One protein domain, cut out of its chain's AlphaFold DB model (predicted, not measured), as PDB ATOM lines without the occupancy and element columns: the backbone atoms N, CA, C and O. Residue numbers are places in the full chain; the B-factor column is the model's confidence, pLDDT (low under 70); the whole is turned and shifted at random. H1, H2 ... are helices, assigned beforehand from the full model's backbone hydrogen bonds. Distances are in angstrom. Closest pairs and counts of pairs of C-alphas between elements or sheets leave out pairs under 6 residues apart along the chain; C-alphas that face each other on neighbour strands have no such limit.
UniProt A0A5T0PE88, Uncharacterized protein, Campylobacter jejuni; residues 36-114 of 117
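Overview. This is residues 36 to 114 of the 117 residues of an uncharacterized protein of Campylobacter jejuni (UniProt A0A5T0PE88). A long straight helix, H1, sticks out from a loose body of loops with residues 36 to 54, and H3 makes the opposite end of the rod, its residues 108 to 112 sticking out with the last two printed residues. The short helix H2 lies between these ends, at one side of the loops. The printed part has 79 residues, with three named helices in the order H1, H2, H3 and no named strand: all helix. It is extended, with a radius of gyration of the C-alphas of 18.9 A, and spans 65 by 28 by 20 A.

Along the chain. H1, residues 36 to 55, begins at C-alpha 36 (223.976, 207.268, 148.709) and is 28.7 A long. H2, residues 70 to 78, is 12.4 A long. H3, residues 100 to 112, is 18.3 A long and ends at C-alpha 112 (163.600, 193.470, 127.296).

Arrangement. H1, H2 and H3 are apart from one another, with no C-alpha of one within 8 A of another. In these helices every O i to N i+4 pair is within hydrogen-bond range.

Size, cuts and confidence. The C-alphas of Glu 36 and Glu 112, the two farthest apart, are 65.5 A apart. Both links are long: residues 56 to 69 and 79 to 99. The printed part has no cut; pLDDT is under 70 at residues 62 to 63.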
ATOM      1  N   GLU A  36     225.242 206.693 148.235       92.38
ATOM      2  CA  GLU A  36     223.976 207.268 148.709       92.38
ATOM      3  C   GLU A  36     222.923 207.341 147.586       92.38
ATOM      4  O   GLU A  36     221.766 206.996 147.809       92.38
ATOM      5  N   ALA A  37     223.343 207.675 146.360       94.31
ATOM      6  CA  ALA A  37     222.465 207.710 145.190       94.31
ATOM      7  C   ALA A  37     221.924 206.318 144.811       94.31
ATOM      8  O   ALA A  37     220.751 206.188 144.463       94.31
ATOM      9  N   ASP A  38     222.748 205.267 144.910       90.88
ATOM     10  CA  ASP A  38     222.297 203.890 144.654       90.88
ATOM     11  C   ASP A  38     221.237 203.456 145.680       90.88
ATOM     12  O   ASP A  38     220.240 202.819 145.330       90.88
ATOM     13  N   VAL A  39     221.438 203.830 146.950       89.19
ATOM     14  CA  VAL A  39     220.481 203.569 148.034       89.19
ATOM     15  C   VAL A  39     219.165 204.310 147.795       89.19
ATOM     16  O   VAL A  39     218.103 203.708 147.952       89.19
ATOM     17  N   GLU A  40     219.217 205.584 147.402       92.62
ATOM     18  CA  GLU A  40     218.026 206.389 147.117       92.62
ATOM     19  C   GLU A  40     217.184 205.763 145.995       92.62
ATOM     20  O   GLU A  40     216.001 205.489 146.203       92.62
ATOM     21  N   ILE A  41     217.811 205.414 144.865       91.12
ATOM     22  CA  ILE A  41     217.138 204.751 143.735       91.12
ATOM     23  C   ILE A  41     216.487 203.437 144.181       91.12
ATOM     24  O   ILE A  41     215.328 203.173 143.863       91.12
ATOM     25  N   TYR A  42     217.206 202.613 144.946       87.44
ATOM     26  CA  TYR A  42     216.669 201.343 145.430       87.44
ATOM     27  C   TYR A  42     215.448 201.526 146.346       87.44
ATOM     28  O   TYR A  42     214.469 200.783 146.228       87.44
ATOM     29  N   LEU A  43     215.481 202.509 147.252       88.75
ATOM     30  CA  LEU A  43     214.358 202.799 148.147       88.75
ATOM     31  C   LEU A  43     213.145 203.339 147.380       88.75
ATOM     32  O   LEU A  43     212.015 202.933 147.669       88.75
ATOM     33  N   GLU A  44     213.360 204.204 146.386       92.50
ATOM     34  CA  GLU A  44     212.296 204.687 145.503       92.50
ATOM     35  C   GLU A  44     211.669 203.550 144.689       92.50
ATOM     36  O   GLU A  44     210.440 203.430 144.641       92.50
ATOM     37  N   GLU A  45     212.493 202.668 144.112       89.00
ATOM     38  CA  GLU A  45     212.033 201.469 143.410       89.00
ATOM     39  C   GLU A  45     211.211 200.570 144.340       89.00
ATOM     40  O   GLU A  45     210.097 200.178 143.980       89.00
ATOM     41  N   LEU A  46     211.711 200.261 145.540       86.75
ATOM     42  CA  LEU A  46     211.001 199.440 146.527       86.75
ATOM     43  C   LEU A  46     209.640 200.052 146.886       86.75
ATOM     44  O   LEU A  46     208.621 199.356 146.891       86.75
ATOM     45  N   TYR A  47     209.606 201.356 147.158       90.00
ATOM     46  CA  TYR A  47     208.375 202.058 147.505       90.00
ATOM     47  C   TYR A  47     207.370 202.074 146.348       90.00
ATOM     48  O   TYR A  47     206.171 201.866 146.563       90.00
ATOM     49  N   LEU A  48     207.846 202.262 145.115       91.50
ATOM     50  CA  LEU A  48     207.022 202.172 143.913       91.50
ATOM     51  C   LEU A  48     206.430 200.766 143.747       91.50
ATOM     52  O   LEU A  48     205.222 200.641 143.541       91.50
ATOM     53  N   HIS A  49     207.239 199.713 143.890       86.12
ATOM     54  CA  HIS A  49     206.772 198.326 143.797       86.12
ATOM     55  C   HIS A  49     205.731 198.006 144.875       86.12
ATOM     56  O   HIS A  49     204.693 197.419 144.568       86.12
ATOM     57  N   ALA A  50     205.959 198.444 146.117       86.62
ATOM     58  CA  ALA A  50     205.011 198.261 147.213       86.62
ATOM     59  C   ALA A  50     203.673 198.971 146.945       86.62
ATOM     60  O   ALA A  50     202.607 198.391 147.157       86.62
ATOM     61  N   LYS A  51     203.712 200.205 146.422       91.12
ATOM     62  CA  LYS A  51     202.505 200.938 146.014       91.12
ATOM     63  C   LYS A  51     201.761 200.248 144.885       91.12
ATOM     64  O   LYS A  51     200.541 200.133 144.954       91.12
ATOM     65  N   LEU A  52     202.484 199.797 143.859       87.69
ATOM     66  CA  LEU A  52     201.889 199.058 142.754       87.69
ATOM     67  C   LEU A  52     201.192 197.806 143.283       87.69
ATOM     68  O   LEU A  52     200.004 197.660 143.032       87.69
ATOM     69  N   ALA A  53     201.870 196.992 144.098       83.12
ATOM     70  CA  ALA A  53     201.309 195.779 144.693       83.12
ATOM     71  C   ALA A  53     200.075 196.036 145.577       83.12
ATOM     72  O   ALA A  53     199.151 195.227 145.589       83.12
ATOM     73  N   ALA A  54     200.032 197.158 146.303       85.44
ATOM     74  CA  ALA A  54     198.866 197.540 147.099       85.44
ATOM     75  C   ALA A  54     197.669 197.983 146.234       85.44
ATOM     76  O   ALA A  54     196.518 197.837 146.648       85.44
ATOM     77  N   LEU A  55     197.935 198.537 145.046       85.94
ATOM     78  CA  LEU A  55     196.917 199.011 144.108       85.94
ATOM     79  C   LEU A  55     196.461 197.938 143.111       85.94
ATOM     80  O   LEU A  55     195.365 198.067 142.566       85.94
ATOM     81  N   THR A  56     197.254 196.893 142.855       81.31
ATOM     82  CA  THR A  56     196.852 195.757 142.017       81.31
ATOM     83  C   THR A  56     196.082 194.723 142.841       81.31
ATOM     84  O   THR A  56     196.685 193.962 143.599       81.31
ATOM     85  N   PRO A  57     194.743 194.645 142.710       80.06
ATOM     86  CA  PRO A  57     193.968 193.646 143.435       80.06
ATOM     87  C   PRO A  57     194.366 192.221 143.007       80.06
ATOM     88  O   PRO A  57     194.751 192.013 141.856       80.06
ATOM     89  N   PRO A  58     194.220 191.205 143.877       77.44
ATOM     90  CA  PRO A  58     194.490 189.823 143.499       77.44
ATOM     91  C   PRO A  58     193.644 189.381 142.301       77.44
ATOM     92  O   PRO A  58     192.507 189.834 142.117       77.44
ATOM     93  N   GLN A  59     194.181 188.456 141.501       79.44
ATOM     94  CA  GLN A  59     193.458 187.900 140.359       79.44
ATOM     95  C   GLN A  59     192.068 187.416 140.790       79.44
ATOM     96  O   GLN A  59     191.945 186.611 141.709       79.44
ATOM     97  N   GLY A  60     191.032 187.896 140.094       71.31
ATOM     98  CA  GLY A  60     189.660 187.444 140.326       71.31
ATOM     99  C   GLY A  60     188.788 188.358 141.183       71.31
ATOM    100  O   GLY A  60     187.568 188.171 141.225       71.31
ATOM    101  N   TYR A  61     189.370 189.385 141.805       76.56
ATOM    102  CA  TYR A  61     188.599 190.426 142.483       76.56
ATOM    103  C   TYR A  61     187.712 191.209 141.493       76.56
ATOM    104  O   TYR A  61     188.035 191.271 140.304       76.56
ATOM    105  N   PRO A  62     186.600 191.827 141.948       65.19
ATOM    106  CA  PRO A  62     185.582 192.431 141.077       65.19
ATOM    107  C   PRO A  62     186.097 193.451 140.045       65.19
ATOM    108  O   PRO A  62     185.482 193.586 138.994       65.19
ATOM    109  N   ASN A  63     187.243 194.093 140.307       68.62
ATOM    110  CA  ASN A  63     187.873 195.084 139.423       68.62
ATOM    111  C   ASN A  63     189.291 194.690 138.973       68.62
ATOM    112  O   ASN A  63     190.018 195.520 138.433       68.62
ATOM    113  N   ALA A  64     189.713 193.450 139.231       72.44
ATOM    114  CA  ALA A  64     191.030 192.987 138.821       72.44
ATOM    115  C   ALA A  64     191.060 192.738 137.303       72.44
ATOM    116  O   ALA A  64     190.222 191.978 136.799       72.44
ATOM    117  N   PRO A  65     192.033 193.305 136.570       71.75
ATOM    118  CA  PRO A  65     192.385 192.835 135.240       71.75
ATOM    119  C   PRO A  65     192.613 191.314 135.204       71.75
ATOM    120  O   PRO A  65     192.896 190.659 136.213       71.75
ATOM    121  N   ARG A  66     192.515 190.726 134.009       75.31
ATOM    122  CA  ARG A  66     193.056 189.383 133.776       75.31
ATOM    123  C   ARG A  66     194.567 189.515 133.615       75.31
ATOM    124  O   ARG A  66     195.031 189.998 132.590       75.31
ATOM    125  N   TYR A  67     195.304 189.127 134.649       74.12
ATOM    126  CA  TYR A  67     196.763 189.178 134.689       74.12
ATOM    127  C   TYR A  67     197.417 187.968 134.017       74.12
ATOM    128  O   TYR A  67     198.581 188.040 133.642       74.12
ATOM    129  N   TYR A  68     196.682 186.862 133.882       84.75
ATOM    130  CA  TYR A  68     197.198 185.592 133.380       84.75
ATOM    131  C   TYR A  68     196.521 185.179 132.074       84.75
ATOM    132  O   TYR A  68     195.335 185.461 131.857       84.75
ATOM    133  N   SER A  69     197.269 184.458 131.237       87.06
ATOM    134  CA  SER A  69     196.721 183.768 130.072       87.06
ATOM    135  C   SER A  69     195.651 182.740 130.489       87.06
ATOM    136  O   SER A  69     195.681 182.234 131.620       87.06
ATOM    137  N   PRO A  70     194.681 182.411 129.614       86.44
ATOM    138  CA  PRO A  70     193.711 181.346 129.876       86.44
ATOM    139  C   PRO A  70     194.360 180.018 130.298       86.44
ATOM    140  O   PRO A  70     193.880 179.358 131.220       86.44
ATOM    141  N   GLU A  71     195.475 179.664 129.666       87.75
ATOM    142  CA  GLU A  71     196.229 178.434 129.888       87.75
ATOM    143  C   GLU A  71     196.887 178.434 131.278       87.75
ATOM    144  O   GLU A  71     196.773 177.470 132.043       87.75
ATOM    145  N   ARG A  72     197.499 179.560 131.667       87.94
ATOM    146  CA  ARG A  72     198.075 179.744 133.005       87.94
ATOM    147  C   ARG A  72     197.003 179.734 134.091       87.94
ATOM    148  O   ARG A  72     197.239 179.153 135.149       87.94
ATOM    149  N   LEU A  73     195.836 180.337 133.837       86.12
ATOM    150  CA  LEU A  73     194.686 180.319 134.753       86.12
ATOM    151  C   LEU A  73     194.183 178.893 135.014       86.12
ATOM    152  O   LEU A  73     193.927 178.532 136.162       86.12
ATOM    153  N   GLU A  74     194.075 178.077 133.965       86.56
ATOM    154  CA  GLU A  74     193.729 176.656 134.078       86.56
ATOM    155  C   GLU A  74     194.763 175.901 134.922       86.56
ATOM    156  O   GLU A  74     194.411 175.189 135.865       86.56
ATOM    157  N   PHE A  75     196.054 176.119 134.659       88.62
ATOM    158  CA  PHE A  75     197.129 175.495 135.427       88.62
ATOM    159  C   PHE A  75     197.069 175.837 136.927       88.62
ATOM    160  O   PHE A  75     197.123 174.935 137.768       88.62
ATOM    161  N   ILE A  76     196.929 177.118 137.294       87.00
ATOM    162  CA  ILE A  76     196.872 177.532 138.709       87.00
ATOM    163  C   ILE A  76     195.589 177.065 139.410       87.00
ATOM    164  O   ILE A  76     195.636 176.751 140.604       87.00
ATOM    165  N   TYR A  77     194.469 176.988 138.681       83.88
ATOM    166  CA  TYR A  77     193.212 176.444 139.186       83.88
ATOM    167  C   TYR A  77     193.366 174.963 139.538       83.88
ATOM    168  O   TYR A  77     193.090 174.567 140.671       83.88
ATOM    169  N   ASN A  78     193.925 174.170 138.620       87.81
ATOM    170  CA  ASN A  78     194.178 172.741 138.827       87.81
ATOM    171  C   ASN A  78     195.193 172.462 139.943       87.81
ATOM    172  O   ASN A  78     195.181 171.395 140.550       87.81
ATOM    173  N   LYS A  79     196.067 173.426 140.253       89.50
ATOM    174  CA  LYS A  79     196.997 173.366 141.391       89.50
ATOM    175  C   LYS A  79     196.389 173.846 142.715       89.50
ATOM    176  O   LYS A  79     197.122 173.920 143.699       89.50
ATOM    177  N   HIS A  80     195.102 174.199 142.748       84.06
ATOM    178  CA  HIS A  80     194.407 174.761 143.914       84.06
ATOM    179  C   HIS A  80     195.056 176.040 144.477       84.06
ATOM    180  O   HIS A  80     194.951 176.328 145.668       84.06
ATOM    181  N   LYS A  81     195.737 176.817 143.622       83.38
ATOM    182  CA  LYS A  81     196.355 178.107 143.990       83.38
ATOM    183  C   LYS A  81     195.458 179.309 143.692       83.38
ATOM    184  O   LYS A  81     195.736 180.406 144.166       83.38
ATOM    185  N   LEU A  82     194.405 179.109 142.904       80.56
ATOM    186  CA  LEU A  82     193.377 180.101 142.624       80.56
ATOM    187  C   LEU A  82     192.151 179.810 143.491       80.56
ATOM    188  O   LEU A  82     191.675 178.674 143.521       80.56
ATOM    189  N   ASP A  83     191.620 180.828 144.168       78.69
ATOM    190  CA  ASP A  83     190.335 180.687 144.850       78.69
ATOM    191  C   ASP A  83     189.246 180.428 143.802       78.69
ATOM    192  O   ASP A  83     188.962 181.275 142.954       78.69
ATOM    193  N   SER A  84     188.620 179.254 143.879       73.00
ATOM    194  CA  SER A  84     187.502 178.849 143.019       73.00
ATOM    195  C   SER A  84     186.362 179.879 142.960       73.00
ATOM    196  O   SER A  84     185.701 180.008 141.931       73.00
ATOM    197  N   LYS A  85     186.144 180.657 144.032       75.94
ATOM    198  CA  LYS A  85     185.123 181.718 144.083       75.94
ATOM    199  C   LYS A  85     185.530 182.971 143.313       75.94
ATOM    200  O   LYS A  85     184.670 183.781 142.962       75.94
ATOM    201  N   LEU A  86     186.827 183.132 143.072       72.94
ATOM    202  CA  LEU A  86     187.437 184.259 142.379       72.94
ATOM    203  C   LEU A  86     187.938 183.851 140.992       72.94
ATOM    204  O   LEU A  86     188.760 184.547 140.409       72.94
ATOM    205  N   ASP A  87     187.445 182.751 140.422       78.44
ATOM    206  CA  ASP A  87     187.879 182.335 139.096       78.44
ATOM    207  C   ASP A  87     187.510 183.400 138.036       78.44
ATOM    208  O   ASP A  87     186.324 183.631 137.758       78.44
ATOM    209  N   PRO A  88     188.500 184.073 137.413       75.81
ATOM    210  CA  PRO A  88     188.243 185.124 136.438       75.81
ATOM    211  C   PRO A  88     187.692 184.589 135.107       75.81
ATOM    212  O   PRO A  88     187.255 185.391 134.268       75.81
ATOM    213  N   ARG A  89     187.714 183.265 134.898       76.94
ATOM    214  CA  ARG A  89     187.130 182.585 133.732       76.94
ATOM    215  C   ARG A  89     185.611 182.509 133.834       76.94
ATOM    216  O   ARG A  89     184.942 182.580 132.810       76.94
ATOM    217  N   ILE A  90     185.069 182.455 135.053       78.81
ATOM    218  CA  ILE A  90     183.628 182.526 135.295       78.81
ATOM    219  C   ILE A  90     183.187 183.992 135.117       78.81
ATOM    220  O   ILE A  90     183.722 184.879 135.807       78.81
ATOM    221  N   PRO A  91     182.227 184.284 134.213       79.44
ATOM    222  CA  PRO A  91     181.676 185.627 134.065       79.44
ATOM    223  C   PRO A  91     181.199 186.180 135.406       79.44
ATOM    224  O   PRO A  91     180.610 185.452 136.205       79.44
ATOM    225  N   ALA A  92     181.433 187.473 135.655       79.62
ATOM    226  CA  ALA A  92     181.155 188.097 136.950       79.62
ATOM    227  C   ALA A  92     179.715 187.846 137.427       79.62
ATOM    228  O   ALA A  92     179.515 187.511 138.591       79.62
ATOM    229  N   ILE A  93     178.740 187.897 136.510       82.19
ATOM    230  CA  ILE A  93     177.324 187.639 136.799       82.19
ATOM    231  C   ILE A  93     177.070 186.256 137.411       82.19
ATOM    232  O   ILE A  93     176.118 186.113 138.170       82.19
ATOM    233  N   TYR A  94     177.909 185.252 137.138       83.25
ATOM    234  CA  TYR A  94     177.760 183.873 137.620       83.25
ATOM    235  C   TYR A  94     178.570 183.562 138.882       83.25
ATOM    236  O   TYR A  94     178.450 182.469 139.431       83.25
ATOM    237  N   ARG A  95     179.364 184.511 139.390       80.56
ATOM    238  CA  ARG A  95     180.152 184.300 140.609       80.56
ATOM    239  C   ARG A  95     179.262 184.269 141.852       80.56
ATOM    240  O   ARG A  95     178.216 184.918 141.909       80.56
ATOM    241  N   ALA A  96     179.696 183.526 142.869       78.44
ATOM    242  CA  ALA A  96     178.941 183.331 144.111       78.44
ATOM    243  C   ALA A  96     178.741 184.628 144.917       78.44
ATOM    244  O   ALA A  96     177.760 184.759 145.639       78.44
ATOM    245  N   ASN A  97     179.662 185.585 144.793       75.25
ATOM    246  CA  ASN A  97     179.620 186.880 145.475       75.25
ATOM    247  C   ASN A  97     178.895 187.979 144.678       75.25
ATOM    248  O   ASN A  97     178.834 189.118 145.141       75.25
ATOM    249  N   PHE A  98     178.381 187.680 143.483       82.12
ATOM    250  CA  PHE A  98     177.710 188.679 142.660       82.12
ATOM    251  C   PHE A  98     176.317 189.004 143.228       82.12
ATOM    252  O   PHE A  98     175.550 188.072 143.480       82.12
ATOM    253  N   PRO A  99     175.950 190.288 143.413       90.12
ATOM    254  CA  PRO A  99     174.666 190.644 144.013       90.12
ATOM    255  C   PRO A  99     173.471 190.135 143.196       90.12
ATOM    256  O   PRO A  99     173.335 190.448 142.010       90.12
ATOM    257  N   GLU A 100     172.570 189.394 143.844       90.62
ATOM    258  CA  GLU A 100     171.412 188.780 143.178       90.62
ATOM    259  C   GLU A 100     170.458 189.835 142.592       90.62
ATOM    260  O   GLU A 100     169.916 189.653 141.505       90.62
ATOM    261  N   GLU A 101     170.322 190.991 143.252       94.25
ATOM    262  CA  GLU A 101     169.525 192.114 142.744       94.25
ATOM    263  C   GLU A 101     170.063 192.633 141.399       94.25
ATOM    264  O   GLU A 101     169.300 192.846 140.454       94.25
ATOM    265  N   LEU A 102     171.386 192.797 141.278       92.38
ATOM    266  CA  LEU A 102     172.019 193.216 140.024       92.38
ATOM    267  C   LEU A 102     171.871 192.143 138.948       92.38
ATOM    268  O   LEU A 102     171.590 192.465 137.795       92.38
ATOM    269  N   ARG A 103     172.002 190.865 139.321       91.75
ATOM    270  CA  ARG A 103     171.804 189.734 138.405       91.75
ATOM    271  C   ARG A 103     170.392 189.742 137.823       91.75
ATOM    272  O   ARG A 103     170.235 189.583 136.613       91.75
ATOM    273  N   ALA A 104     169.381 189.965 138.661       93.69
ATOM    274  CA  ALA A 104     167.991 190.069 138.232       93.69
ATOM    275  C   ALA A 104     167.774 191.250 137.269       93.69
ATOM    276  O   ALA A 104     167.169 191.062 136.212       93.69
ATOM    277  N   LYS A 105     168.323 192.434 137.581       95.00
ATOM    278  CA  LYS A 105     168.239 193.623 136.711       95.00
ATOM    279  C   LYS A 105     168.892 193.395 135.348       95.00
ATOM    280  O   LYS A 105     168.281 193.714 134.333       95.00
ATOM    281  N   ILE A 106     170.091 192.804 135.313       91.19
ATOM    282  CA  ILE A 106     170.788 192.496 134.055       91.19
ATOM    283  C   ILE A 106     169.949 191.532 133.213       91.19
ATOM    284  O   ILE A 106     169.680 191.827 132.056       91.19
ATOM    285  N   ARG A 107     169.453 190.432 133.795       90.94
ATOM    286  CA  ARG A 107     168.608 189.460 133.077       90.94
ATOM    287  C   ARG A 107     167.319 190.081 132.531       90.94
ATOM    288  O   ARG A 107     166.913 189.748 131.420       90.94
ATOM    289  N   ALA A 108     166.678 190.964 133.299       93.81
ATOM    290  CA  ALA A 108     165.485 191.681 132.856       93.81
ATOM    291  C   ALA A 108     165.789 192.571 131.642       93.81
ATOM    292  O   ALA A 108     165.091 192.475 130.637       93.81
ATOM    293  N   PHE A 109     166.879 193.342 131.702       93.19
ATOM    294  CA  PHE A 109     167.345 194.186 130.601       93.19
ATOM    295  C   PHE A 109     167.683 193.365 129.344       93.19
ATOM    296  O   PHE A 109     167.233 193.685 128.246       93.19
ATOM    297  N   THR A 110     168.414 192.255 129.491       92.12
ATOM    298  CA  THR A 110     168.742 191.341 128.383       92.12
ATOM    299  C   THR A 110     167.477 190.813 127.696       92.12
ATOM    300  O   THR A 110     167.422 190.757 126.468       92.12
ATOM    301  N   LYS A 111     166.443 190.474 128.482       92.44
ATOM    302  CA  LYS A 111     165.145 190.001 127.982       92.44
ATOM    303  C   LYS A 111     164.339 191.106 127.295       92.44
ATOM    304  O   LYS A 111     163.749 190.840 126.256       92.44
ATOM    305  N   GLU A 112     164.306 192.311 127.862       94.50
ATOM    306  CA  GLU A 112     163.600 193.470 127.296       94.50
ATOM    307  C   GLU A 112     164.181 193.888 125.939       94.50
ATOM    308  O   GLU A 112     163.440 194.222 125.018       94.50
ATOM    309  N   HIS A 113     165.504 193.806 125.796       95.19
ATOM    310  CA  HIS A 113     166.215 194.247 124.598       95.19
ATOM    311  C   HIS A 113     166.594 193.116 123.631       95.19
ATOM    312  O   HIS A 113     167.321 193.366 122.669       95.19
ATOM    313  N   ASN A 114     166.120 191.882 123.848       91.06
ATOM    314  CA  ASN A 114     166.428 190.716 123.004       91.06
ATOM    315  C   ASN A 114     167.940 190.514 122.750       91.06
ATOM    316  O   ASN A 114     168.355 190.066 121.676       91.06
TER     317      ASN A 114